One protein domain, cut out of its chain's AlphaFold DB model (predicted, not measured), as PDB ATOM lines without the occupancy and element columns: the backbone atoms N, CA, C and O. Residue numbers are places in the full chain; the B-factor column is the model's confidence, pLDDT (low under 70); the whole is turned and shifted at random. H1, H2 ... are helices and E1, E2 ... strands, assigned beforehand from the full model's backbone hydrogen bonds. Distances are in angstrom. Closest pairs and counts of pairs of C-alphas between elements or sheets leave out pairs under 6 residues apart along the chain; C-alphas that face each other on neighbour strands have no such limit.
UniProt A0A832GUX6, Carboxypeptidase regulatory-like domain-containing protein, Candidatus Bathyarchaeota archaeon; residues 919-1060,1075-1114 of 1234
ATOM      1  N   PHE A 919      13.490 -39.127   3.796       96.62
ATOM      2  CA  PHE A 919      14.564 -39.928   3.197       96.62
ATOM      3  C   PHE A 919      15.694 -39.058   2.625       96.62
ATOM      4  O   PHE A 919      15.450 -38.101   1.887       96.62
ATOM      5  N   ASN A 920      16.938 -39.440   2.910       96.62
ATOM      6  CA  ASN A 920      18.162 -38.921   2.305       96.62
ATOM      7  C   ASN A 920      18.774 -40.021   1.429       96.62
ATOM      8  O   ASN A 920      19.111 -41.095   1.918       96.62
ATOM      9  N   ILE A 921      18.894 -39.777   0.130       96.25
ATOM     10  CA  ILE A 921      19.242 -40.802  -0.858       96.25
ATOM     11  C   ILE A 921      20.519 -40.371  -1.565       96.25
ATOM     12  O   ILE A 921      20.547 -39.299  -2.160       96.25
ATOM     13  N   THR A 922      21.552 -41.204  -1.537       96.62
ATOM     14  CA  THR A 922      22.809 -40.995  -2.265       96.62
ATOM     15  C   THR A 922      22.941 -42.050  -3.356       96.62
ATOM     16  O   THR A 922      22.898 -43.247  -3.085       96.62
ATOM     17  N   ILE A 923      23.123 -41.610  -4.593       95.94
ATOM     18  CA  ILE A 923      23.167 -42.441  -5.793       95.94
ATOM     19  C   ILE A 923      24.559 -42.332  -6.396       95.94
ATOM     20  O   ILE A 923      25.043 -41.234  -6.669       95.94
ATOM     21  N   ILE A 924      25.192 -43.481  -6.606       95.38
ATOM     22  CA  ILE A 924      26.552 -43.596  -7.123       95.38
ATOM     23  C   ILE A 924      26.514 -44.359  -8.447       95.38
ATOM     24  O   ILE A 924      25.957 -45.454  -8.515       95.38
ATOM     25  N   PHE A 925      27.138 -43.814  -9.491       95.31
ATOM     26  CA  PHE A 925      27.196 -44.475 -10.796       95.31
ATOM     27  C   PHE A 925      28.410 -45.393 -10.908       95.31
ATOM     28  O   PHE A 925      29.524 -45.028 -10.520       95.31
ATOM     29  N   ARG A 926      28.204 -46.579 -11.487       93.62
ATOM     30  CA  ARG A 926      29.243 -47.576 -11.739       93.62
ATOM     31  C   ARG A 926      29.229 -48.060 -13.188       93.62
ATOM     32  O   ARG A 926      28.179 -48.136 -13.822       93.62
ATOM     33  N   LYS A 927      30.404 -48.412 -13.698       91.44
ATOM     34  CA  LYS A 927      30.606 -49.154 -14.944       91.44
ATOM     35  C   LYS A 927      31.489 -50.353 -14.622       91.44
ATOM     36  O   LYS A 927      32.578 -50.159 -14.087       91.44
ATOM     37  N   GLU A 928      31.009 -51.562 -14.906       88.00
ATOM     38  CA  GLU A 928      31.724 -52.813 -14.594       88.00
ATOM     39  C   GLU A 928      32.084 -52.907 -13.094       88.00
ATOM     40  O   GLU A 928      33.176 -53.318 -12.705       88.00
ATOM     41  N   GLY A 929      31.171 -52.453 -12.227       84.19
ATOM     42  CA  GLY A 929      31.370 -52.407 -10.774       84.19
ATOM     43  C   GLY A 929      32.327 -51.321 -10.249       84.19
ATOM     44  O   GLY A 929      32.492 -51.212  -9.033       84.19
ATOM     45  N   VAL A 930      32.923 -50.485 -11.109       90.50
ATOM     46  CA  VAL A 930      33.835 -49.388 -10.724       90.50
ATOM     47  C   VAL A 930      33.135 -48.034 -10.838       90.50
ATOM     48  O   VAL A 930      32.346 -47.827 -11.754       90.50
ATOM     49  N   LEU A 931      33.429 -47.093  -9.933       92.56
ATOM     50  CA  LEU A 931      32.888 -45.726  -9.974       92.56
ATOM     51  C   LEU A 931      33.084 -45.069 -11.347       92.56
ATOM     52  O   LEU A 931      34.199 -45.028 -11.867       92.56
ATOM     53  N   THR A 932      32.011 -44.503 -11.894       93.75
ATOM     54  CA  THR A 932      32.007 -43.805 -13.185       93.75
ATOM     55  C   THR A 932      31.253 -42.476 -13.098       93.75
ATOM     56  O   THR A 932      30.749 -42.085 -12.046       93.75
ATOM     57  N   THR A 933      31.205 -41.757 -14.213       92.75
ATOM     58  CA  THR A 933      30.444 -40.517 -14.385       92.75
ATOM     59  C   THR A 933      29.310 -40.710 -15.381       92.75
ATOM     60  O   THR A 933      29.423 -41.531 -16.292       92.75
ATOM     61  N   LEU A 934      28.264 -39.891 -15.282       91.38
ATOM     62  CA  LEU A 934      27.221 -39.839 -16.303       91.38
ATOM     63  C   LEU A 934      27.796 -39.433 -17.674       91.38
ATOM     64  O   LEU A 934      28.456 -38.396 -17.764       91.38
ATOM     65  N   PRO A 935      27.551 -40.206 -18.749       86.38
ATOM     66  CA  PRO A 935      28.052 -39.882 -20.087       86.38
ATOM     67  C   PRO A 935      27.271 -38.752 -20.776       86.38
ATOM     68  O   PRO A 935      27.822 -38.051 -21.622       86.38
ATOM     69  N   TYR A 936      26.005 -38.559 -20.405       88.00
ATOM     70  CA  TYR A 936      25.091 -37.591 -21.011       88.00
ATOM     71  C   TYR A 936      24.402 -36.763 -19.937       88.00
ATOM     72  O   TYR A 936      24.389 -37.132 -18.762       88.00
ATOM     73  N   ASN A 937      23.810 -35.650 -20.358       87.81
ATOM     74  CA  ASN A 937      22.835 -34.956 -19.537       87.81
ATOM     75  C   ASN A 937      21.578 -35.823 -19.436       87.81
ATOM     76  O   ASN A 937      21.120 -36.364 -20.450       87.81
ATOM     77  N   MET A 938      21.026 -35.952 -18.232       88.06
ATOM     78  CA  MET A 938      19.912 -36.863 -17.960       88.06
ATOM     79  C   MET A 938      18.888 -36.237 -17.023       88.06
ATOM     80  O   MET A 938      19.234 -35.392 -16.195       88.06
ATOM     81  N   SER A 939      17.640 -36.687 -17.126       89.19
ATOM     82  CA  SER A 939      16.659 -36.560 -16.046       89.19
ATOM     83  C   SER A 939      16.681 -37.801 -15.168       89.19
ATOM     84  O   SER A 939      17.120 -38.871 -15.596       89.19
ATOM     85  N   MET A 940      16.218 -37.651 -13.930       89.25
ATOM     86  CA  MET A 940      16.125 -38.748 -12.974       89.25
ATOM     87  C   MET A 940      14.792 -38.720 -12.252       89.25
ATOM     88  O   MET A 940      14.302 -37.659 -11.858       89.25
ATOM     89  N   ARG A 941      14.265 -39.915 -11.996       88.50
ATOM     90  CA  ARG A 941      13.119 -40.116 -11.122       88.50
ATOM     91  C   ARG A 941      13.449 -41.090 -10.003       88.50
ATOM     92  O   ARG A 941      14.093 -42.112 -10.223       88.50
ATOM     93  N   ILE A 942      12.969 -40.761  -8.811       90.50
ATOM     94  CA  ILE A 942      13.048 -41.586  -7.609       90.50
ATOM     95  C   ILE A 942      11.622 -41.891  -7.168       90.50
ATOM     96  O   ILE A 942      10.812 -40.973  -7.032       90.50
ATOM     97  N   ARG A 943      11.318 -43.168  -6.926       89.88
ATOM     98  CA  ARG A 943      10.031 -43.628  -6.391       89.88
ATOM     99  C   ARG A 943      10.259 -44.618  -5.262       89.88
ATOM    100  O   ARG A 943      11.108 -45.501  -5.371       89.88
ATOM    101  N   ILE A 944       9.502 -44.461  -4.185       91.31
ATOM    102  CA  ILE A 944       9.548 -45.315  -3.003       91.31
ATOM    103  C   ILE A 944       8.165 -45.913  -2.797       91.31
ATOM    104  O   ILE A 944       7.177 -45.182  -2.687       91.31
ATOM    105  N   TYR A 945       8.119 -47.237  -2.730       88.88
ATOM    106  CA  TYR A 945       6.908 -48.027  -2.560       88.88
ATOM    107  C   TYR A 945       6.916 -48.744  -1.214       88.88
ATOM    108  O   TYR A 945       7.979 -49.103  -0.704       88.88
ATOM    109  N   ASP A 946       5.739 -48.969  -0.643       88.06
ATOM    110  CA  ASP A 946       5.579 -49.866   0.499       88.06
ATOM    111  C   ASP A 946       5.531 -51.350   0.065       88.06
ATOM    112  O   ASP A 946       5.630 -51.696  -1.115       88.06
ATOM    113  N   GLU A 947       5.397 -52.258   1.031       86.69
ATOM    114  CA  GLU A 947       5.276 -53.707   0.785       86.69
ATOM    115  C   GLU A 947       4.022 -54.122  -0.009       86.69
ATOM    116  O   GLU A 947       4.005 -55.223  -0.560       86.69
ATOM    117  N   ASN A 948       3.008 -53.254  -0.099       82.62
ATOM    118  CA  ASN A 948       1.785 -53.466  -0.876       82.62
ATOM    119  C   ASN A 948       1.859 -52.830  -2.275       82.62
ATOM    120  O   ASN A 948       0.842 -52.778  -2.965       82.62
ATOM    121  N   ASP A 949       3.037 -52.349  -2.688       78.06
ATOM    122  CA  ASP A 949       3.269 -51.594  -3.922       78.06
ATOM    123  C   ASP A 949       2.498 -50.259  -4.002       78.06
ATOM    124  O   ASP A 949       2.225 -49.743  -5.088       78.06
ATOM    125  N   MET A 950       2.188 -49.644  -2.858       80.50
ATOM    126  CA  MET A 950       1.665 -48.278  -2.810       80.50
ATOM    127  C   MET A 950       2.814 -47.274  -2.876       80.50
ATOM    128  O   MET A 950       3.763 -47.356  -2.095       80.50
ATOM    129  N   LEU A 951       2.731 -46.303  -3.788       85.38
ATOM    130  CA  LEU A 951       3.705 -45.215  -3.880       85.38
ATOM    131  C   LEU A 951       3.565 -44.289  -2.661       85.38
ATOM    132  O   LEU A 951       2.518 -43.676  -2.467       85.38
ATOM    133  N   VAL A 952       4.620 -44.169  -1.851       89.56
ATOM    134  CA  VAL A 952       4.605 -43.366  -0.611       89.56
ATOM    135  C   VAL A 952       5.443 -42.095  -0.699       89.56
ATOM    136  O   VAL A 952       5.162 -41.128   0.008       89.56
ATOM    137  N   ALA A 953       6.470 -42.079  -1.550       92.31
ATOM    138  CA  ALA A 953       7.288 -40.901  -1.802       92.31
ATOM    139  C   ALA A 953       7.889 -40.934  -3.206       92.31
ATOM    140  O   ALA A 953       8.250 -41.996  -3.713       92.31
ATOM    141  N   ALA A 954       8.021 -39.766  -3.826       91.19
ATOM    142  CA  ALA A 954       8.555 -39.654  -5.172       91.19
ATOM    143  C   ALA A 954       9.079 -38.249  -5.448       91.19
ATOM    144  O   ALA A 954       8.563 -37.259  -4.930       91.19
ATOM    145  N   ALA A 955      10.081 -38.181  -6.314       90.88
ATOM    146  CA  ALA A 955      10.567 -36.935  -6.872       90.88
ATOM    147  C   ALA A 955      11.105 -37.158  -8.283       90.88
ATOM    148  O   ALA A 955      11.609 -38.232  -8.619       90.88
ATOM    149  N   SER A 956      11.024 -36.115  -9.097       89.31
ATOM    150  CA  SER A 956      11.637 -36.070 -10.421       89.31
ATOM    151  C   SER A 956      12.455 -34.797 -10.543       89.31
ATOM    152  O   SER A 956      12.204 -33.823  -9.835       89.31
ATOM    153  N   THR A 957      13.414 -34.771 -11.452       88.31
ATOM    154  CA  THR A 957      14.241 -33.576 -11.640       88.31
ATOM    155  C   THR A 957      13.459 -32.359 -12.178       88.31
ATOM    156  O   THR A 957      13.919 -31.228 -12.046       88.31
ATOM    157  N   SER A 958      12.256 -32.560 -12.734       84.12
ATOM    158  CA  SER A 958      11.268 -31.511 -13.075       84.12
ATOM    159  C   SER A 958      10.405 -31.045 -11.920       84.12
ATOM    160  O   SER A 958       9.857 -29.943 -11.970       84.12
ATOM    161  N   LEU A 959      10.201 -31.909 -10.935       83.69
ATOM    162  CA  LEU A 959       9.252 -31.695  -9.860       83.69
ATOM    163  C   LEU A 959       9.830 -32.267  -8.572       83.69
ATOM    164  O   LEU A 959       9.655 -33.447  -8.253       83.69
ATOM    165  N   ASP A 960      10.514 -31.387  -7.846       87.06
ATOM    166  CA  ASP A 960      11.062 -31.641  -6.526       87.06
ATOM    167  C   ASP A 960      10.576 -30.584  -5.522       87.06
ATOM    168  O   ASP A 960      10.508 -29.383  -5.807       87.06
ATOM    169  N   ALA A 961      10.227 -31.036  -4.317       88.81
ATOM    170  CA  ALA A 961       9.718 -30.155  -3.268       88.81
ATOM    171  C   ALA A 961      10.767 -29.126  -2.814       88.81
ATOM    172  O   ALA A 961      10.425 -27.998  -2.471       88.81
ATOM    173  N   GLY A 962      12.054 -29.494  -2.830       87.44
ATOM    174  CA  GLY A 962      13.149 -28.636  -2.379       87.44
ATOM    175  C   GLY A 962      13.351 -27.391  -3.246       87.44
ATOM    176  O   GLY A 962      13.635 -26.307  -2.730       87.44
ATOM    177  N   ALA A 963      13.194 -27.503  -4.564       84.06
ATOM    178  CA  ALA A 963      13.202 -26.368  -5.477       84.06
ATOM    179  C   ALA A 963      11.867 -25.614  -5.447       84.06
ATOM    180  O   ALA A 963      11.873 -24.387  -5.333       84.06
ATOM    181  N   ALA A 964      10.732 -26.323  -5.496       83.81
ATOM    182  CA  ALA A 964       9.406 -25.703  -5.549       83.81
ATOM    183  C   ALA A 964       9.065 -24.887  -4.287       83.81
ATOM    184  O   ALA A 964       8.509 -23.793  -4.390       83.81
ATOM    185  N   LEU A 965       9.451 -25.382  -3.108       85.38
ATOM    186  CA  LEU A 965       9.273 -24.709  -1.816       85.38
ATOM    187  C   LEU A 965      10.473 -23.825  -1.429       85.38
ATOM    188  O   LEU A 965      10.500 -23.271  -0.333       85.38
ATOM    189  N   GLN A 966      11.457 -23.657  -2.323       84.62
ATOM    190  CA  GLN A 966      12.626 -22.783  -2.133       84.62
ATOM    191  C   GLN A 966      13.482 -23.121  -0.889       84.62
ATOM    192  O   GLN A 966      14.092 -22.236  -0.290       84.62
ATOM    193  N   SER A 967      13.571 -24.399  -0.506       85.94
ATOM    194  CA  SER A 967      14.405 -24.868   0.616       85.94
ATOM    195  C   SER A 967      15.844 -25.104   0.159       85.94
ATOM    196  O   SER A 967      16.085 -25.881  -0.754       85.94
ATOM    197  N   ASN A 968      16.838 -24.466   0.779       86.31
ATOM    198  CA  ASN A 968      18.246 -24.600   0.360       86.31
ATOM    199  C   ASN A 968      18.891 -25.950   0.725       86.31
ATOM    200  O   ASN A 968      19.931 -26.296   0.170       86.31
ATOM    201  N   ASP A 969      18.284 -26.696   1.642       89.06
ATOM    202  CA  ASP A 969      18.789 -27.929   2.247       89.06
ATOM    203  C   ASP A 969      18.034 -29.198   1.806       89.06
ATOM    204  O   ASP A 969      18.427 -30.299   2.187       89.06
ATOM    205  N   ALA A 970      16.993 -29.065   0.977       91.94
ATOM    206  CA  ALA A 970      16.223 -30.175   0.413       91.94
ATOM    207  C   ALA A 970      16.227 -30.171  -1.128       91.94
ATOM    208  O   ALA A 970      16.447 -29.136  -1.769       91.94
ATOM    209  N   GLY A 971      15.930 -31.332  -1.719       92.69
ATOM    210  CA  GLY A 971      15.839 -31.539  -3.171       92.69
ATOM    211  C   GLY A 971      17.050 -32.261  -3.763       92.69
ATOM    212  O   GLY A 971      17.811 -32.907  -3.041       92.69
ATOM    213  N   PHE A 972      17.217 -32.158  -5.083       93.25
ATOM    214  CA  PHE A 972      18.300 -32.817  -5.818       93.25
ATOM    215  C   PHE A 972      19.632 -32.054  -5.740       93.25
ATOM    216  O   PHE A 972      19.685 -30.828  -5.845       93.25
ATOM    217  N   PHE A 973      20.731 -32.800  -5.642       93.56
ATOM    218  CA  PHE A 973      22.102 -32.308  -5.711       93.56
ATOM    219  C   PHE A 973      22.927 -33.203  -6.642       93.56
ATOM    220  O   PHE A 973      22.841 -34.422  -6.559       93.56
ATOM    221  N   ALA A 974      23.757 -32.611  -7.497       93.38
ATOM    222  CA  ALA A 974      24.765 -33.299  -8.301       93.38
ATOM    223  C   ALA A 974      26.151 -32.859  -7.830       93.38
ATOM    224  O   ALA A 974      26.464 -31.667  -7.866       93.38
ATOM    225  N   ASP A 975      26.971 -33.801  -7.361       94.12
ATOM    226  CA  ASP A 975      28.303 -33.545  -6.793       94.12
ATOM    227  C   ASP A 975      28.298 -32.363  -5.797       94.12
ATOM    228  O   ASP A 975      29.062 -31.399  -5.915       94.12
ATOM    229  N   SER A 976      27.371 -32.416  -4.833       90.81
ATOM    230  CA  SER A 976      27.122 -31.397  -3.798       90.81
ATOM    231  C   SER A 976      26.574 -30.050  -4.287       90.81
ATOM    232  O   SER A 976      26.353 -29.150  -3.472       90.81
ATOM    233  N   LYS A 977      26.312 -29.876  -5.586       91.25
ATOM    234  CA  LYS A 977      25.668 -28.674  -6.130       91.25
ATOM    235  C   LYS A 977      24.175 -28.903  -6.268       91.25
ATOM    236  O   LYS A 977      23.761 -29.862  -6.909       91.25
ATOM    237  N   LYS A 978      23.371 -28.005  -5.701       89.38
ATOM    238  CA  LYS A 978      21.917 -28.080  -5.829       89.38
ATOM    239  C   LYS A 978      21.509 -27.985  -7.300       89.38
ATOM    240  O   LYS A 978      21.961 -27.091  -8.016       89.38
ATOM    241  N   ILE A 979      20.655 -28.905  -7.719       84.50
ATOM    242  CA  ILE A 979      20.038 -28.925  -9.039       84.50
ATOM    243  C   ILE A 979      18.799 -28.022  -8.993       84.50
ATOM    244  O   ILE A 979      17.997 -28.102  -8.065       84.50
ATOM    245  N   GLY A 980      18.683 -27.104  -9.954       68.62
ATOM    246  CA  GLY A 980      17.481 -26.282 -10.135       68.62
ATOM    247  C   GLY A 980      16.419 -26.996 -10.978       68.62
ATOM    248  O   GLY A 980      16.686 -28.056 -11.534       68.62
ATOM    249  N   LEU A 981      15.234 -26.386 -11.106       64.75
ATOM    250  CA  LEU A 981      14.132 -26.913 -11.925       64.75
ATOM    251  C   LEU A 981      14.595 -27.268 -13.348       64.75
ATOM    252  O   LEU A 981      15.303 -26.483 -13.987       64.75
ATOM    253  N   SER A 982      14.151 -28.417 -13.854       57.22
ATOM    254  CA  SER A 982      14.468 -28.878 -15.205       57.22
ATOM    255  C   SER A 982      13.534 -28.297 -16.275       57.22
ATOM    256  O   SER A 982      12.481 -27.739 -15.973       57.22
ATOM    257  N   GLY A 983      13.925 -28.411 -17.548       57.75
ATOM    258  CA  GLY A 983      13.075 -28.107 -18.703       57.75
ATOM    259  C   GLY A 983      13.587 -26.948 -19.557       57.75
ATOM    260  O   GLY A 983      13.732 -25.809 -19.097       57.75
ATOM    261  N   GLY A 984      13.813 -27.238 -20.838       64.12
ATOM    262  CA  GLY A 984      14.372 -26.298 -21.803       64.12
ATOM    263  C   GLY A 984      15.868 -26.484 -22.035       64.12
ATOM    264  O   GLY A 984      16.378 -27.596 -22.029       64.12
ATOM    265  N   ALA A 985      16.579 -25.378 -22.230       60.16
ATOM    266  CA  ALA A 985      18.014 -25.331 -22.500       60.16
ATOM    267  C   ALA A 985      18.930 -25.844 -21.362       60.16
ATOM    268  O   ALA A 985      20.138 -25.980 -21.585       60.16
ATOM    269  N   VAL A 986      18.417 -26.056 -20.146       65.69
ATOM    270  CA  VAL A 986      19.215 -26.403 -18.955       65.69
ATOM    271  C   VAL A 986      18.994 -27.875 -18.592       65.69
ATOM    272  O   VAL A 986      17.839 -28.273 -18.419       65.69
ATOM    273  N   PRO A 987      20.064 -28.681 -18.462       66.62
ATOM    274  CA  PRO A 987      19.933 -30.093 -18.149       66.62
ATOM    275  C   PRO A 987      19.629 -30.300 -16.655       66.62
ATOM    276  O   PRO A 987      20.222 -29.606 -15.826       66.62
ATOM    277  N   PRO A 988      18.761 -31.265 -16.302       78.50
ATOM    278  CA  PRO A 988      18.458 -31.590 -14.916       78.50
ATOM    279  C   PRO A 988      19.677 -32.139 -14.176       78.50
ATOM    280  O   PRO A 988      20.066 -31.598 -13.152       78.50
ATOM    281  N   ILE A 989      20.338 -33.166 -14.711       89.81
ATOM    282  CA  ILE A 989      21.598 -33.678 -14.167       89.81
ATOM    283  C   ILE A 989      22.677 -33.547 -15.244       89.81
ATOM    284  O   ILE A 989      22.528 -34.132 -16.322       89.81
ATOM    285  N   PRO A 990      23.754 -32.783 -14.989       89.25
ATOM    286  CA  PRO A 990      24.840 -32.629 -15.947       89.25
ATOM    287  C   PRO A 990      25.600 -33.935 -16.221       89.25
ATOM    288  O   PRO A 990      25.862 -34.738 -15.325       89.25
ATOM    289  N   ALA A 991      26.053 -34.107 -17.460       89.75
ATOM    290  CA  ALA A 991      27.079 -35.083 -17.797       89.75
ATOM    291  C   ALA A 991      28.349 -34.825 -16.967       89.75
ATOM    292  O   ALA A 991      28.684 -33.684 -16.639       89.75
ATOM    293  N   GLY A 992      29.081 -35.886 -16.643       91.56
ATOM    294  CA  GLY A 992      30.244 -35.828 -15.762       91.56
ATOM    295  C   GLY A 992      29.914 -35.982 -14.272       91.56
ATOM    296  O   GLY A 992      30.842 -36.177 -13.488       91.56
ATOM    297  N   THR A 993      28.635 -35.958 -13.877       94.44
ATOM    298  CA  THR A 993      28.235 -36.164 -12.478       94.44
ATOM    299  C   THR A 993      28.591 -37.564 -11.981       94.44
ATOM    300  O   THR A 993      28.347 -38.553 -12.679       94.44
ATOM    301  N   ARG A 994      29.170 -37.652 -10.775       94.38
ATOM    302  CA  ARG A 994      29.556 -38.920 -10.121       94.38
ATOM    303  C   ARG A 994      28.546 -39.367  -9.081       94.38
ATOM    304  O   ARG A 994      28.299 -40.563  -8.938       94.38
ATOM    305  N   ILE A 995      28.013 -38.403  -8.335       95.81
ATOM    306  CA  ILE A 995      27.100 -38.639  -7.225       95.81
ATOM    307  C   ILE A 995      25.885 -37.737  -7.393       95.81
ATOM    308  O   ILE A 995      26.019 -36.523  -7.553       95.81
ATOM    309  N   VAL A 996      24.701 -38.337  -7.311       96.06
ATOM    310  CA  VAL A 996      23.439 -37.605  -7.174       96.06
ATOM    311  C   VAL A 996      22.896 -37.842  -5.775       96.06
ATOM    312  O   VAL A 996      22.839 -38.977  -5.316       96.06
ATOM    313  N   GLU A 997      22.494 -36.783  -5.086       95.25
ATOM    314  CA  GLU A 997      21.823 -36.870  -3.793       95.25
ATOM    315  C   GLU A 997      20.406 -36.308  -3.904       95.25
ATOM    316  O   GLU A 997      20.199 -35.276  -4.537       95.25
ATOM    317  N   TYR A 998      19.444 -36.933  -3.233       95.44
ATOM    318  CA  TYR A 998      18.188 -36.284  -2.877       95.44
ATOM    319  C   TYR A 998      18.128 -36.124  -1.361       95.44
ATOM    320  O   TYR A 998      18.208 -37.113  -0.631       95.44
ATOM    321  N   LYS A 999      17.980 -34.887  -0.878       95.19
ATOM    322  CA  LYS A 999      17.915 -34.574   0.558       95.19
ATOM    323  C   LYS A 999      16.477 -34.306   0.984       95.19
ATOM    324  O   LYS A 999      15.769 -33.553   0.311       95.19
ATOM    325  N   ARG A1000      16.074 -34.892   2.115       94.56
ATOM    326  CA  ARG A1000      14.792 -34.663   2.804       94.56
ATOM    327  C   ARG A1000      13.550 -34.943   1.940       94.56
ATOM    328  O   ARG A1000      12.630 -34.129   1.854       94.56
ATOM    329  N   LEU A1001      13.508 -36.100   1.272       95.62
ATOM    330  CA  LEU A1001      12.306 -36.574   0.571       95.62
ATOM    331  C   LEU A1001      11.243 -36.990   1.591       95.62
ATOM    332  O   LEU A1001      11.408 -38.002   2.262       95.62
ATOM    333  N   ALA A1002      10.165 -36.221   1.705       95.06
ATOM    334  CA  ALA A1002       9.199 -36.330   2.799       95.06
ATOM    335  C   ALA A1002       7.816 -36.842   2.366       95.06
ATOM    336  O   ALA A1002       6.858 -36.715   3.122       95.06
ATOM    337  N   GLY A1003       7.694 -37.401   1.158       93.44
ATOM    338  CA  GLY A1003       6.443 -37.954   0.635       93.44
ATOM    339  C   GLY A1003       6.193 -37.578  -0.821       93.44
ATOM    340  O   GLY A1003       7.143 -37.486  -1.603       93.44
ATOM    341  N   LEU A1004       4.928 -37.372  -1.187       89.69
ATOM    342  CA  LEU A1004       4.529 -36.906  -2.518       89.69
ATOM    343  C   LEU A1004       4.267 -35.400  -2.482       89.69
ATOM    344  O   LEU A1004       3.437 -34.934  -1.704       89.69
ATOM    345  N   PHE A1005       4.984 -34.642  -3.315       88.38
ATOM    346  CA  PHE A1005       4.763 -33.207  -3.514       88.38
ATOM    347  C   PHE A1005       4.389 -32.943  -4.961       88.38
ATOM    348  O   PHE A1005       5.228 -33.053  -5.857       88.38
ATOM    349  N   SER A1006       3.124 -32.628  -5.197       81.00
ATOM    350  CA  SER A1006       2.514 -32.438  -6.508       81.00
ATOM    351  C   SER A1006       2.656 -33.618  -7.462       81.00
ATOM    352  O   SER A1006       2.022 -33.593  -8.500       81.00
ATOM    353  N   TYR A1007       3.423 -34.657  -7.129       80.44
ATOM    354  CA  TYR A1007       3.796 -35.762  -7.996       80.44
ATOM    355  C   TYR A1007       2.574 -36.504  -8.544       80.44
ATOM    356  O   TYR A1007       1.631 -36.797  -7.816       80.44
ATOM    357  N   SER A1008       2.611 -36.804  -9.840       71.81
ATOM    358  CA  SER A1008       1.569 -37.549 -10.540       71.81
ATOM    359  C   SER A1008       2.193 -38.635 -11.399       71.81
ATOM    360  O   SER A1008       3.096 -38.358 -12.190       71.81
ATOM    361  N   ASP A1009       1.654 -39.840 -11.296       69.75
ATOM    362  CA  ASP A1009       1.886 -40.880 -12.288       69.75
ATOM    363  C   ASP A1009       1.091 -40.589 -13.584       69.75
ATOM    364  O   ASP A1009       0.155 -39.780 -13.563       69.75
ATOM    365  N   PRO A1010       1.471 -41.191 -14.725       62.53
ATOM    366  CA  PRO A1010       0.953 -40.860 -16.060       62.53
ATOM    367  C   PRO A1010      -0.506 -41.294 -16.298       62.53
ATOM    368  O   PRO A1010      -0.784 -42.194 -17.085       62.53
ATOM    369  N   SER A1011      -1.465 -40.659 -15.627       61.91
ATOM    370  CA  SER A1011      -2.901 -40.911 -15.811       61.91
ATOM    371  C   SER A1011      -3.722 -39.618 -15.848       61.91
ATOM    372  O   SER A1011      -3.400 -38.639 -15.166       61.91
ATOM    373  N   LEU A1012      -4.841 -39.623 -16.585       54.41
ATOM    374  CA  LEU A1012      -5.743 -38.467 -16.675       54.41
ATOM    375  C   LEU A1012      -6.352 -38.088 -15.339       54.41
ATOM    376  O   LEU A1012      -6.567 -36.909 -15.087       54.41
ATOM    377  N   THR A1013      -6.661 -39.070 -14.490       57.94
ATOM    378  CA  THR A1013      -7.265 -38.798 -13.185       57.94
ATOM    379  C   THR A1013      -6.354 -37.898 -12.356       57.94
ATOM    380  O   THR A1013      -6.837 -36.934 -11.770       57.94
ATOM    381  N   GLU A1014      -5.041 -38.130 -12.383       57.47
ATOM    382  CA  GLU A1014      -4.065 -37.281 -11.695       57.47
ATOM    383  C   GLU A1014      -3.849 -35.928 -12.392       57.47
ATOM    384  O   GLU A1014      -3.791 -34.882 -11.739       57.47
ATOM    385  N   ALA A1015      -3.825 -35.903 -13.725       54.31
ATOM    386  CA  ALA A1015      -3.724 -34.664 -14.494       54.31
ATOM    387  C   ALA A1015      -4.935 -33.723 -14.296       54.31
ATOM    388  O   ALA A1015      -4.776 -32.520 -14.062       54.31
ATOM    389  N   LEU A1016      -6.158 -34.262 -14.341       56.22
ATOM    390  CA  LEU A1016      -7.395 -33.520 -14.078       56.22
ATOM    391  C   LEU A1016      -7.494 -33.085 -12.618       56.22
ATOM    392  O   LEU A1016      -7.954 -31.974 -12.362       56.22
ATOM    393  N   ARG A1017      -7.027 -33.899 -11.660       61.16
ATOM    394  CA  ARG A1017      -6.899 -33.490 -10.247       61.16
ATOM    395  C   ARG A1017      -6.037 -32.230 -10.101       61.16
ATOM    396  O   ARG A1017      -6.455 -31.277  -9.439       61.16
ATOM    397  N   ARG A1018      -4.898 -32.140 -10.802       57.25
ATOM    398  CA  ARG A1018      -4.074 -30.913 -10.825       57.25
ATOM    399  C   ARG A1018      -4.797 -29.723 -11.465       57.25
ATOM    400  O   ARG A1018      -4.757 -28.620 -10.920       57.25
ATOM    401  N   LEU A1019      -5.491 -29.933 -12.586       53.19
ATOM    402  CA  LEU A1019      -6.232 -28.871 -13.287       53.19
ATOM    403  C   LEU A1019      -7.445 -28.354 -12.489       53.19
ATOM    404  O   LEU A1019      -7.736 -27.158 -12.517       53.19
ATOM    405  N   THR A1020      -8.110 -29.226 -11.723       53.34
ATOM    406  CA  THR A1020      -9.234 -28.903 -10.816       53.34
ATOM    407  C   THR A1020      -8.781 -28.389  -9.435       53.34
ATOM    408  O   THR A1020      -9.600 -27.972  -8.606       53.34
ATOM    409  N   ARG A1021      -7.457 -28.266  -9.257       54.44
ATOM    410  CA  ARG A1021      -6.728 -27.560  -8.196       54.44
ATOM    411  C   ARG A1021      -6.871 -28.122  -6.784       54.44
ATOM    412  O   ARG A1021      -7.164 -27.353  -5.877       54.44
ATOM    413  N   PHE A1022      -6.516 -29.376  -6.555       57.88
ATOM    414  CA  PHE A1022      -5.783 -29.687  -5.326       57.88
ATOM    415  C   PHE A1022      -4.786 -30.812  -5.573       57.88
ATOM    416  O   PHE A1022      -5.110 -31.818  -6.195       57.88
ATOM    417  N   SER A1023      -3.553 -30.607  -5.113       60.12
ATOM    418  CA  SER A1023      -2.576 -31.685  -5.036       60.12
ATOM    419  C   SER A1023      -2.823 -32.478  -3.757       60.12
ATOM    420  O   SER A1023      -3.082 -31.889  -2.701       60.12
ATOM    421  N   MET A1024      -2.743 -33.804  -3.842       69.25
ATOM    422  CA  MET A1024      -2.780 -34.693  -2.681       69.25
ATOM    423  C   MET A1024      -1.377 -34.830  -2.097       69.25
ATOM    424  O   MET A1024      -0.812 -35.919  -2.028       69.25
ATOM    425  N   ASP A1025      -0.800 -33.692  -1.718       87.00
ATOM    426  CA  ASP A1025       0.498 -33.684  -1.067       87.00
ATOM    427  C   ASP A1025       0.375 -34.420   0.264       87.00
ATOM    428  O   ASP A1025      -0.491 -34.088   1.073       87.00
ATOM    429  N   HIS A1026       1.221 -35.413   0.510       90.25
ATOM    430  CA  HIS A1026       1.142 -36.190   1.742       90.25
ATOM    431  C   HIS A1026       2.512 -36.615   2.242       90.25
ATOM    432  O   HIS A1026       3.477 -36.702   1.481       90.25
ATOM    433  N   GLY A1027       2.591 -36.861   3.547       93.69
ATOM    434  CA  GLY A1027       3.762 -37.399   4.216       93.69
ATOM    435  C   GLY A1027       3.887 -38.913   4.105       93.69
ATOM    436  O   GLY A1027       2.988 -39.610   3.631       93.69
ATOM    437  N   VAL A1028       5.009 -39.426   4.600       94.62
ATOM    438  CA  VAL A1028       5.283 -40.863   4.679       94.62
ATOM    439  C   VAL A1028       4.929 -41.374   6.071       94.62
ATOM    440  O   VAL A1028       5.463 -40.891   7.075       94.62
ATOM    441  N   TRP A1029       4.050 -42.374   6.134       94.25
ATOM    442  CA  TRP A1029       3.753 -43.093   7.370       94.25
ATOM    443  C   TRP A1029       4.944 -43.944   7.807       94.25
ATOM    444  O   TRP A1029       5.416 -44.778   7.042       94.25
ATOM    445  N   GLY A1030       5.388 -43.760   9.049       92.62
ATOM    446  CA  GLY A1030       6.389 -44.592   9.717       92.62
ATOM    447  C   GLY A1030       5.801 -45.383  10.881       92.62
ATOM    448  O   GLY A1030       4.591 -45.336  11.149       92.62
ATOM    449  N   SER A1031       6.669 -46.089  11.595       92.00
ATOM    450  CA  SER A1031       6.302 -46.770  12.833       92.00
ATOM    451  C   SER A1031       6.052 -45.761  13.955       92.00
ATOM    452  O   SER A1031       6.481 -44.604  13.922       92.00
ATOM    453  N   SER A1032       5.314 -46.196  14.970       88.38
ATOM    454  CA  SER A1032       5.009 -45.394  16.150       88.38
ATOM    455  C   SER A1032       5.027 -46.284  17.386       88.38
ATOM    456  O   SER A1032       4.458 -47.374  17.378       88.38
ATOM    457  N   ILE A1033       5.643 -45.797  18.467       83.31
ATOM    458  CA  ILE A1033       5.627 -46.460  19.784       83.31
ATOM    459  C   ILE A1033       4.210 -46.432  20.384       83.31
ATOM    460  O   ILE A1033       3.818 -47.315  21.142       83.31
ATOM    461  N   ASN A1034       3.421 -45.420  20.023       82.69
ATOM    462  CA  ASN A1034       2.026 -45.295  20.417       82.69
ATOM    463  C   ASN A1034       1.119 -46.016  19.414       82.69
ATOM    464  O   ASN A1034       1.359 -45.941  18.209       82.69
ATOM    465  N   VAL A1035       0.017 -46.609  19.889       80.94
ATOM    466  CA  VAL A1035      -1.054 -47.100  19.007       80.94
ATOM    467  C   VAL A1035      -1.672 -45.893  18.295       80.94
ATOM    468  O   VAL A1035      -2.398 -45.101  18.910       80.94
ATOM    469  N   LEU A1036      -1.302 -45.727  17.025       85.38
ATOM    470  CA  LEU A1036      -1.831 -44.742  16.089       85.38
ATOM    471  C   LEU A1036      -2.451 -45.498  14.921       85.38
ATOM    472  O   LEU A1036      -1.793 -46.318  14.276       85.38
ATOM    473  N   ASP A1037      -3.716 -45.205  14.657       84.94
ATOM    474  CA  ASP A1037      -4.386 -45.717  13.472       84.94
ATOM    475  C   ASP A1037      -3.764 -45.053  12.235       84.94
ATOM    476  O   ASP A1037      -3.761 -43.827  12.128       84.94
ATOM    477  N   GLY A1038      -3.140 -45.838  11.360       82.50
ATOM    478  CA  GLY A1038      -2.315 -45.313  10.262       82.50
ATOM    479  C   GLY A1038      -0.821 -45.656  10.324       82.50
ATOM    480  O   GLY A1038      -0.164 -45.637   9.289       82.50
ATOM    481  N   ALA A1039      -0.277 -46.067  11.479       88.56
ATOM    482  CA  ALA A1039       1.154 -46.380  11.610       88.56
ATOM    483  C   ALA A1039       1.612 -47.530  10.689       88.56
ATOM    484  O   ALA A1039       0.935 -48.554  10.557       88.56
ATOM    485  N   TYR A1040       2.773 -47.390  10.053       91.25
ATOM    486  CA  TYR A1040       3.321 -48.378   9.122       91.25
ATOM    487  C   TYR A1040       4.562 -49.046   9.713       91.25
ATOM    488  O   TYR A1040       5.491 -48.354  10.109       91.25
ATOM    489  N   ASN A1041       4.594 -50.382   9.754       90.25
ATOM    490  CA  ASN A1041       5.692 -51.159  10.357       90.25
ATOM    491  C   ASN A1041       6.499 -51.993   9.341       90.25
ATOM    492  O   ASN A1041       7.437 -52.676   9.742       90.25
ATOM    493  N   GLY A1042       6.137 -51.960   8.053       90.94
ATOM    494  CA  GLY A1042       6.842 -52.690   6.991       90.94
ATOM    495  C   GLY A1042       8.055 -51.931   6.448       90.94
ATOM    496  O   GLY A1042       8.348 -50.815   6.881       90.94
ATOM    497  N   ASN A1043       8.774 -52.529   5.505       92.75
ATOM    498  CA  ASN A1043       9.908 -51.892   4.833       92.75
ATOM    499  C   ASN A1043       9.488 -51.219   3.519       92.75
ATOM    500  O   ASN A1043       8.448 -51.531   2.953       92.75
ATOM    501  N   TRP A1044      10.326 -50.333   2.981       93.00
ATOM    502  CA  TRP A1044      10.071 -49.704   1.681       93.00
ATOM    503  C   TRP A1044      11.009 -50.224   0.593       93.00
ATOM    504  O   TRP A1044      12.124 -50.655   0.875       93.00
ATOM    505  N   LYS A1045      10.581 -50.157  -0.668       91.00
ATOM    506  CA  LYS A1045      11.385 -50.478  -1.855       91.00
ATOM    507  C   LYS A1045      11.628 -49.210  -2.660       91.00
ATOM    508  O   LYS A1045      10.700 -48.430  -2.858       91.00
ATOM    509  N   ILE A1046      12.846 -49.021  -3.157       89.88
ATOM    510  CA  ILE A1046      13.210 -47.863  -3.985       89.88
ATOM    511  C   ILE A1046      13.452 -48.262  -5.440       89.88
ATOM    512  O   ILE A1046      14.092 -49.273  -5.728       89.88
ATOM    513  N   ILE A1047      12.964 -47.426  -6.353       86.81
ATOM    514  CA  ILE A1047      13.216 -47.490  -7.790       86.81
ATOM    515  C   ILE A1047      13.822 -46.155  -8.220       86.81
ATOM    516  O   ILE A1047      13.321 -45.087  -7.858       86.81
ATOM    517  N   VAL A1048      14.902 -46.231  -8.996       88.44
ATOM    518  CA  VAL A1048      15.581 -45.071  -9.579       88.44
ATOM    519  C   VAL A1048      15.740 -45.292 -11.072       88.44
ATOM    520  O   VAL A1048      16.204 -46.348 -11.499       88.44
ATOM    521  N   GLU A1049      15.378 -44.282 -11.850       86.25
ATOM    522  CA  GLU A1049      15.403 -44.324 -13.310       86.25
ATOM    523  C   GLU A1049      16.064 -43.082 -13.875       86.25
ATOM    524  O   GLU A1049      15.967 -41.998 -13.293       86.25
ATOM    525  N   LEU A1050      16.730 -43.254 -15.016       89.06
ATOM    526  CA  LEU A1050      17.406 -42.184 -15.733       89.06
ATOM    527  C   LEU A1050      17.056 -42.233 -17.215       89.06
ATOM    528  O   LEU A1050      16.957 -43.311 -17.799       89.06
ATOM    529  N   VAL A1051      16.941 -41.049 -17.811       89.12
ATOM    530  CA  VAL A1051      16.594 -40.870 -19.222       89.12
ATOM    531  C   VAL A1051      17.614 -39.953 -19.889       89.12
ATOM    532  O   VAL A1051      17.869 -38.848 -19.409       89.12
ATOM    533  N   ASN A1052      18.180 -40.390 -21.017       88.12
ATOM    534  CA  ASN A1052      19.159 -39.615 -21.786       88.12
ATOM    535  C   ASN A1052      18.508 -38.433 -22.521       88.12
ATOM    536  O   ASN A1052      17.526 -38.624 -23.242       88.12
ATOM    537  N   TRP A1053      19.092 -37.232 -22.396       82.81
ATOM    538  CA  TRP A1053      18.634 -36.020 -23.093       82.81
ATOM    539  C   TRP A1053      19.570 -35.589 -24.230       82.81
ATOM    540  O   TRP A1053      19.156 -35.602 -25.385       82.81
ATOM    541  N   TYR A1054      20.818 -35.200 -23.925       76.19
ATOM    542  CA  TYR A1054      21.818 -34.748 -24.913       76.19
ATOM    543  C   TYR A1054      23.261 -34.760 -24.362       76.19
ATOM    544  O   TYR A1054      23.489 -34.989 -23.171       76.19
ATOM    545  N   CYS A1055      24.249 -34.523 -25.232       74.19
ATOM    546  CA  CYS A1055      25.680 -34.511 -24.902       74.19
ATOM    547  C   CYS A1055      26.123 -33.192 -24.242       74.19
ATOM    548  O   CYS A1055      25.550 -32.136 -24.481       74.19
ATOM    549  N   SER A1056      27.195 -33.196 -23.443       66.00
ATOM    550  CA  SER A1056      27.641 -31.990 -22.719       66.00
ATOM    551  C   SER A1056      27.987 -30.798 -23.619       66.00
ATOM    552  O   SER A1056      27.835 -29.654 -23.202       66.00
ATOM    553  N   SER A1057      28.475 -31.060 -24.834       66.56
ATOM    554  CA  SER A1057      28.953 -30.041 -25.774       66.56
ATOM    555  C   SER A1057      27.996 -29.746 -26.928       66.56
ATOM    556  O   SER A1057      28.213 -28.768 -27.637       66.56
ATOM    557  N   THR A1058      26.978 -30.581 -27.161       71.88
ATOM    558  CA  THR A1058      26.103 -30.474 -28.337       71.88
ATOM    559  C   THR A1058      24.683 -30.965 -28.048       71.88
ATOM    560  O   THR A1058      24.474 -31.900 -27.277       71.88
ATOM    561  N   PHE A1059      23.695 -30.358 -28.713       73.81
ATOM    562  CA  PHE A1059      22.300 -30.832 -28.731       73.81
ATOM    563  C   PHE A1059      22.061 -31.918 -29.782       73.81
ATOM    564  O   PHE A1059      21.023 -32.570 -29.783       73.81
ATOM    565  N   TYR A1060      23.033 -32.085 -30.677       74.25
ATOM    566  CA  TYR A1060      22.963 -32.947 -31.838       74.25
ATOM    567  C   TYR A1060      24.357 -33.526 -32.171       74.25
ATOM    568  O   TYR A1060      25.347 -32.802 -32.007       74.25
ATOM    569  N   ASN A1075       2.802 -54.412  -9.256       43.38
ATOM    570  CA  ASN A1075       2.445 -55.844  -9.209       43.38
ATOM    571  C   ASN A1075       1.297 -56.249 -10.172       43.38
ATOM    572  O   ASN A1075       1.072 -57.438 -10.393       43.38
ATOM    573  N   LEU A1076       0.567 -55.287 -10.752       39.34
ATOM    574  CA  LEU A1076      -0.530 -55.494 -11.707       39.34
ATOM    575  C   LEU A1076      -0.081 -55.438 -13.183       39.34
ATOM    576  O   LEU A1076      -0.832 -55.837 -14.083       39.34
ATOM    577  N   THR A1077       1.143 -54.985 -13.459       41.44
ATOM    578  CA  THR A1077       1.731 -54.926 -14.800       41.44
ATOM    579  C   THR A1077       2.921 -55.877 -14.890       41.44
ATOM    580  O   THR A1077       3.965 -55.673 -14.282       41.44
ATOM    581  N   PHE A1078       2.781 -56.930 -15.704       40.47
ATOM    582  CA  PHE A1078       3.942 -57.658 -16.221       40.47
ATOM    583  C   PHE A1078       4.910 -56.624 -16.818       40.47
ATOM    584  O   PHE A1078       4.433 -55.721 -17.506       40.47
ATOM    585  N   LEU A1079       6.212 -56.730 -16.523       42.22
ATOM    586  CA  LEU A1079       7.296 -55.860 -17.007       42.22
ATOM    587  C   LEU A1079       7.195 -55.624 -18.525       42.22
ATOM    588  O   LEU A1079       7.812 -56.325 -19.319       42.22
ATOM    589  N   LEU A1080       6.414 -54.634 -18.940       44.16
ATOM    590  CA  LEU A1080       6.408 -54.114 -20.293       44.16
ATOM    591  C   LEU A1080       6.913 -52.682 -20.169       44.16
ATOM    592  O   LEU A1080       6.136 -51.788 -19.828       44.16
ATOM    593  N   PRO A1081       8.225 -52.451 -20.350       54.03
ATOM    594  CA  PRO A1081       8.741 -51.102 -20.440       54.03
ATOM    595  C   PRO A1081       8.205 -50.503 -21.743       54.03
ATOM    596  O   PRO A1081       8.786 -50.695 -22.807       54.03
ATOM    597  N   TYR A1082       7.072 -49.798 -21.676       61.78
ATOM    598  CA  TYR A1082       6.541 -49.058 -22.826       61.78
ATOM    599  C   TYR A1082       7.569 -48.047 -23.353       61.78
ATOM    600  O   TYR A1082       7.547 -47.742 -24.538       61.78
ATOM    601  N   ASN A1083       8.496 -47.588 -22.502       68.62
ATOM    602  CA  ASN A1083       9.576 -46.668 -22.850       68.62
ATOM    603  C   ASN A1083      10.989 -47.299 -22.789       68.62
ATOM    604  O   ASN A1083      11.985 -46.599 -22.585       68.62
ATOM    605  N   HIS A1084      11.079 -48.618 -23.005       81.50
ATOM    606  CA  HIS A1084      12.336 -49.382 -23.075       81.50
ATOM    607  C   HIS A1084      13.209 -49.256 -21.805       81.50
ATOM    608  O   HIS A1084      12.836 -48.618 -20.821       81.50
ATOM    609  N   LEU A1085      14.355 -49.940 -21.760       86.31
ATOM    610  CA  LEU A1085      15.270 -49.845 -20.616       86.31
ATOM    611  C   LEU A1085      16.187 -48.623 -20.728       86.31
ATOM    612  O   LEU A1085      16.565 -48.213 -21.821       86.31
ATOM    613  N   GLY A1086      16.573 -48.077 -19.574       88.06
ATOM    614  CA  GLY A1086      17.473 -46.929 -19.479       88.06
ATOM    615  C   GLY A1086      18.946 -47.331 -19.408       88.06
ATOM    616  O   GLY A1086      19.261 -48.512 -19.268       88.06
ATOM    617  N   PRO A1087      19.869 -46.356 -19.444       90.50
ATOM    618  CA  PRO A1087      21.316 -46.595 -19.451       90.50
ATOM    619  C   PRO A1087      21.859 -47.265 -18.185       90.50
ATOM    620  O   PRO A1087      22.935 -47.860 -18.221       90.50
ATOM    621  N   PHE A1088      21.147 -47.157 -17.066       90.94
ATOM    622  CA  PHE A1088      21.584 -47.654 -15.767       90.94
ATOM    623  C   PHE A1088      20.548 -48.587 -15.152       90.94
ATOM    624  O   PHE A1088      19.348 -48.472 -15.409       90.94
ATOM    625  N   GLU A1089      21.018 -49.502 -14.312       87.75
ATOM    626  CA  GLU A1089      20.169 -50.411 -13.562       87.75
ATOM    627  C   GLU A1089      20.540 -50.516 -12.094       87.75
ATOM    628  O   GLU A1089      21.705 -50.424 -11.710       87.75
ATOM    629  N   LEU A1090      19.523 -50.789 -11.286       86.12
ATOM    630  CA  LEU A1090      19.691 -51.285  -9.935       86.12
ATOM    631  C   LEU A1090      19.670 -52.823  -9.991       86.12
ATOM    632  O   LEU A1090      18.610 -53.412 -10.189       86.12
ATOM    633  N   LYS A1091      20.837 -53.473  -9.862       79.19
ATOM    634  CA  LYS A1091      20.977 -54.939 -10.014       79.19
ATOM    635  C   LYS A1091      20.183 -55.749  -8.986       79.19
ATOM    636  O   LYS A1091      19.706 -56.835  -9.300       79.19
ATOM    637  N   GLU A1092      20.054 -55.229  -7.768       74.31
ATOM    638  CA  GLU A1092      19.332 -55.880  -6.677       74.31
ATOM    639  C   GLU A1092      18.292 -54.922  -6.091       74.31
ATOM    640  O   GLU A1092      18.616 -53.757  -5.845       74.31
ATOM    641  N   PRO A1093      17.050 -55.376  -5.842       71.56
ATOM    642  CA  PRO A1093      16.037 -54.537  -5.221       71.56
ATOM    643  C   PRO A1093      16.516 -54.095  -3.837       71.56
ATOM    644  O   PRO A1093      16.808 -54.916  -2.968       71.56
ATOM    645  N   LEU A1094      16.592 -52.782  -3.633       83.88
ATOM    646  CA  LEU A1094      17.075 -52.208  -2.387       83.88
ATOM    647  C   LEU A1094      15.902 -51.970  -1.430       83.88
ATOM    648  O   LEU A1094      14.960 -51.240  -1.750       83.88
ATOM    649  N   ILE A1095      15.979 -52.595  -0.255       87.50
ATOM    650  CA  ILE A1095      14.982 -52.482   0.811       87.50
ATOM    651  C   ILE A1095      15.445 -51.419   1.814       87.50
ATOM    652  O   ILE A1095      16.525 -51.529   2.394       87.50
ATOM    653  N   ILE A1096      14.616 -50.399   2.033       91.62
ATOM    654  CA  ILE A1096      14.795 -49.382   3.068       91.62
ATOM    655  C   ILE A1096      14.100 -49.885   4.343       91.62
ATOM    656  O   ILE A1096      12.880 -50.072   4.326       91.62
ATOM    657  N   PRO A1097      14.826 -50.102   5.453       91.19
ATOM    658  CA  PRO A1097      14.214 -50.520   6.708       91.19
ATOM    659  C   PRO A1097      13.297 -49.431   7.276       91.19
ATOM    660  O   PRO A1097      13.524 -48.239   7.053       91.19
ATOM    661  N   ASN A1098      12.292 -49.846   8.050       91.00
ATOM    662  CA  ASN A1098      11.329 -48.935   8.674       91.00
ATOM    663  C   ASN A1098      11.992 -47.833   9.549       91.00
ATOM    664  O   ASN A1098      13.103 -47.985  10.067       91.00
ATOM    665  N   ALA A1099      11.280 -46.719   9.737       93.19
ATOM    666  CA  ALA A1099      11.642 -45.550  10.538       93.19
ATOM    667  C   ALA A1099      10.474 -45.092  11.416       93.19
ATOM    668  O   ALA A1099       9.320 -45.217  11.004       93.19
ATOM    669  N   MET A1100      10.756 -44.498  12.579       92.25
ATOM    670  CA  MET A1100       9.692 -43.870  13.372       92.25
ATOM    671  C   MET A1100       9.223 -42.557  12.732       92.25
ATOM    672  O   MET A1100       9.989 -41.871  12.056       92.25
ATOM    673  N   LEU A1101       7.962 -42.181  12.965       93.00
ATOM    674  CA  LEU A1101       7.443 -40.867  12.561       93.00
ATOM    675  C   LEU A1101       8.357 -39.730  13.060       93.00
ATOM    676  O   LEU A1101       8.786 -39.719  14.213       93.00
ATOM    677  N   GLY A1102       8.652 -38.764  12.189       89.38
ATOM    678  CA  GLY A1102       9.551 -37.643  12.468       89.38
ATOM    679  C   GLY A1102      11.053 -37.939  12.339       89.38
ATOM    680  O   GLY A1102      11.835 -37.000  12.490       89.38
ATOM    681  N   GLU A1103      11.467 -39.184  12.061       92.81
ATOM    682  CA  GLU A1103      12.872 -39.539  11.794       92.81
ATOM    683  C   GLU A1103      13.304 -39.278  10.341       92.81
ATOM    684  O   GLU A1103      12.495 -39.251   9.411       92.81
ATOM    685  N   GLU A1104      14.623 -39.174  10.154       93.56
ATOM    686  CA  GLU A1104      15.292 -39.169   8.851       93.56
ATOM    687  C   GLU A1104      16.005 -40.511   8.610       93.56
ATOM    688  O   GLU A1104      16.721 -41.014   9.483       93.56
ATOM    689  N   LYS A1105      15.865 -41.091   7.413       94.25
ATOM    690  CA  LYS A1105      16.612 -42.287   6.985       94.25
ATOM    691  C   LYS A1105      17.524 -41.982   5.817       94.25
ATOM    692  O   LYS A1105      17.083 -41.462   4.802       94.25
ATOM    693  N   SER A1106      18.791 -42.363   5.953       94.25
ATOM    694  CA  SER A1106      19.793 -42.205   4.898       94.25
ATOM    695  C   SER A1106      20.081 -43.535   4.212       94.25
ATOM    696  O   SER A1106      20.245 -44.550   4.890       94.25
ATOM    697  N   ILE A1107      20.170 -43.528   2.884       94.19
ATOM    698  CA  ILE A1107      20.488 -44.705   2.078       94.19
ATOM    699  C   ILE A1107      21.462 -44.369   0.950       94.19
ATOM    700  O   ILE A1107      21.394 -43.296   0.355       94.19
ATOM    701  N   VAL A1108      22.359 -45.308   0.648       93.50
ATOM    702  CA  VAL A1108      23.306 -45.221  -0.468       93.50
ATOM    703  C   VAL A1108      23.018 -46.359  -1.440       93.50
ATOM    704  O   VAL A1108      22.931 -47.512  -1.021       93.50
ATOM    705  N   LEU A1109      22.888 -46.048  -2.727       92.19
ATOM    706  CA  LEU A1109      22.621 -47.022  -3.781       92.19
ATOM    707  C   LEU A1109      23.581 -46.859  -4.961       92.19
ATOM    708  O   LEU A1109      23.967 -45.749  -5.325       92.19
ATOM    709  N   GLY A1110      23.988 -47.990  -5.538       91.56
ATOM    710  CA  GLY A1110      24.854 -48.050  -6.712       91.56
ATOM    711  C   GLY A1110      24.055 -48.438  -7.949       91.56
ATOM    712  O   GLY A1110      23.371 -49.459  -7.924       91.56
ATOM    713  N   LEU A1111      24.157 -47.645  -9.013       93.06
ATOM    714  CA  LEU A1111      23.554 -47.942 -10.310       93.06
ATOM    715  C   LEU A1111      24.632 -48.359 -11.307       93.06
ATOM    716  O   LEU A1111      25.609 -47.634 -11.499       93.06
ATOM    717  N   ASP A1112      24.452 -49.513 -11.941       91.94
ATOM    718  CA  ASP A1112      25.410 -50.088 -12.886       91.94
ATOM    719  C   ASP A1112      24.995 -49.810 -14.332       91.94
ATOM    720  O   ASP A1112      23.818 -49.896 -14.685       91.94
ATOM    721  N   GLN A1113      25.964 -49.455 -15.174       92.12
ATOM    722  CA  GLN A1113      25.718 -49.148 -16.579       92.12
ATOM    723  C   GLN A1113      25.359 -50.416 -17.373       92.12
ATOM    724  O   GLN A1113      26.146 -51.362 -17.449       92.12
ATOM    725  N   ARG A1114      24.197 -50.407 -18.030       92.25
ATOM    726  CA  ARG A1114      23.761 -51.471 -18.945       92.25
ATOM    727  C   ARG A1114      24.647 -51.542 -20.192       92.25
ATOM    728  O   ARG A1114      25.313 -50.571 -20.556       92.25
TER     729      ARG A1114
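What this domain is: This is residues 919 to 1060 and 1075 to 1114 of the 1234 residues of the protein "Carboxypeptidase regulatory-like domain-containing protein" of Candidatus Bathyarchaeota archaeon (UniProt A0A832GUX6). What is the shape? Little regular structure is present, but two twisted sheets, E4-E5-E1-E8 (mixed) and E3-E2-E6-E7 (antiparallel), make a sandwich, face to face with strands crossed; H2 lies far out. How large? The 182 printed residues are mostly strand by named elements and compact, radius of gyration of the C-alphas 16.9 A, spanning 56 by 41 by 39 A.

Where its parts are: What comes first? E1 is 919 to 927, from C-alpha (14.564, -39.928, 3.197); E2 937 to 945, E3 951 to 956, H1 961 to 964, E4 971 to 974, E5 995 to 1001. What follows? H2 is 1012 to 1019, E6 1044 to 1054 (32.7 A), E7 1094 to 1096, E8 1104 to 1113, ending at (25.718, -49.148, -16.579).

How they stand to each other: How do strands pair? E1 and E8 are parallel, N 920 to O 1105 2.8 A; E2 and E6 antiparallel, N 941 to O 1049 3.0 A. And the helices? H1 stands at the level of E4's sheet, height 2.1 A; H2 is on neither sheet.

The domain as a whole: Any cut? Residues 1061 to 1074 are unprinted, the C-alphas 38.2 A apart across it. Where is confidence low? 35 residues, among them 1009 to 1024.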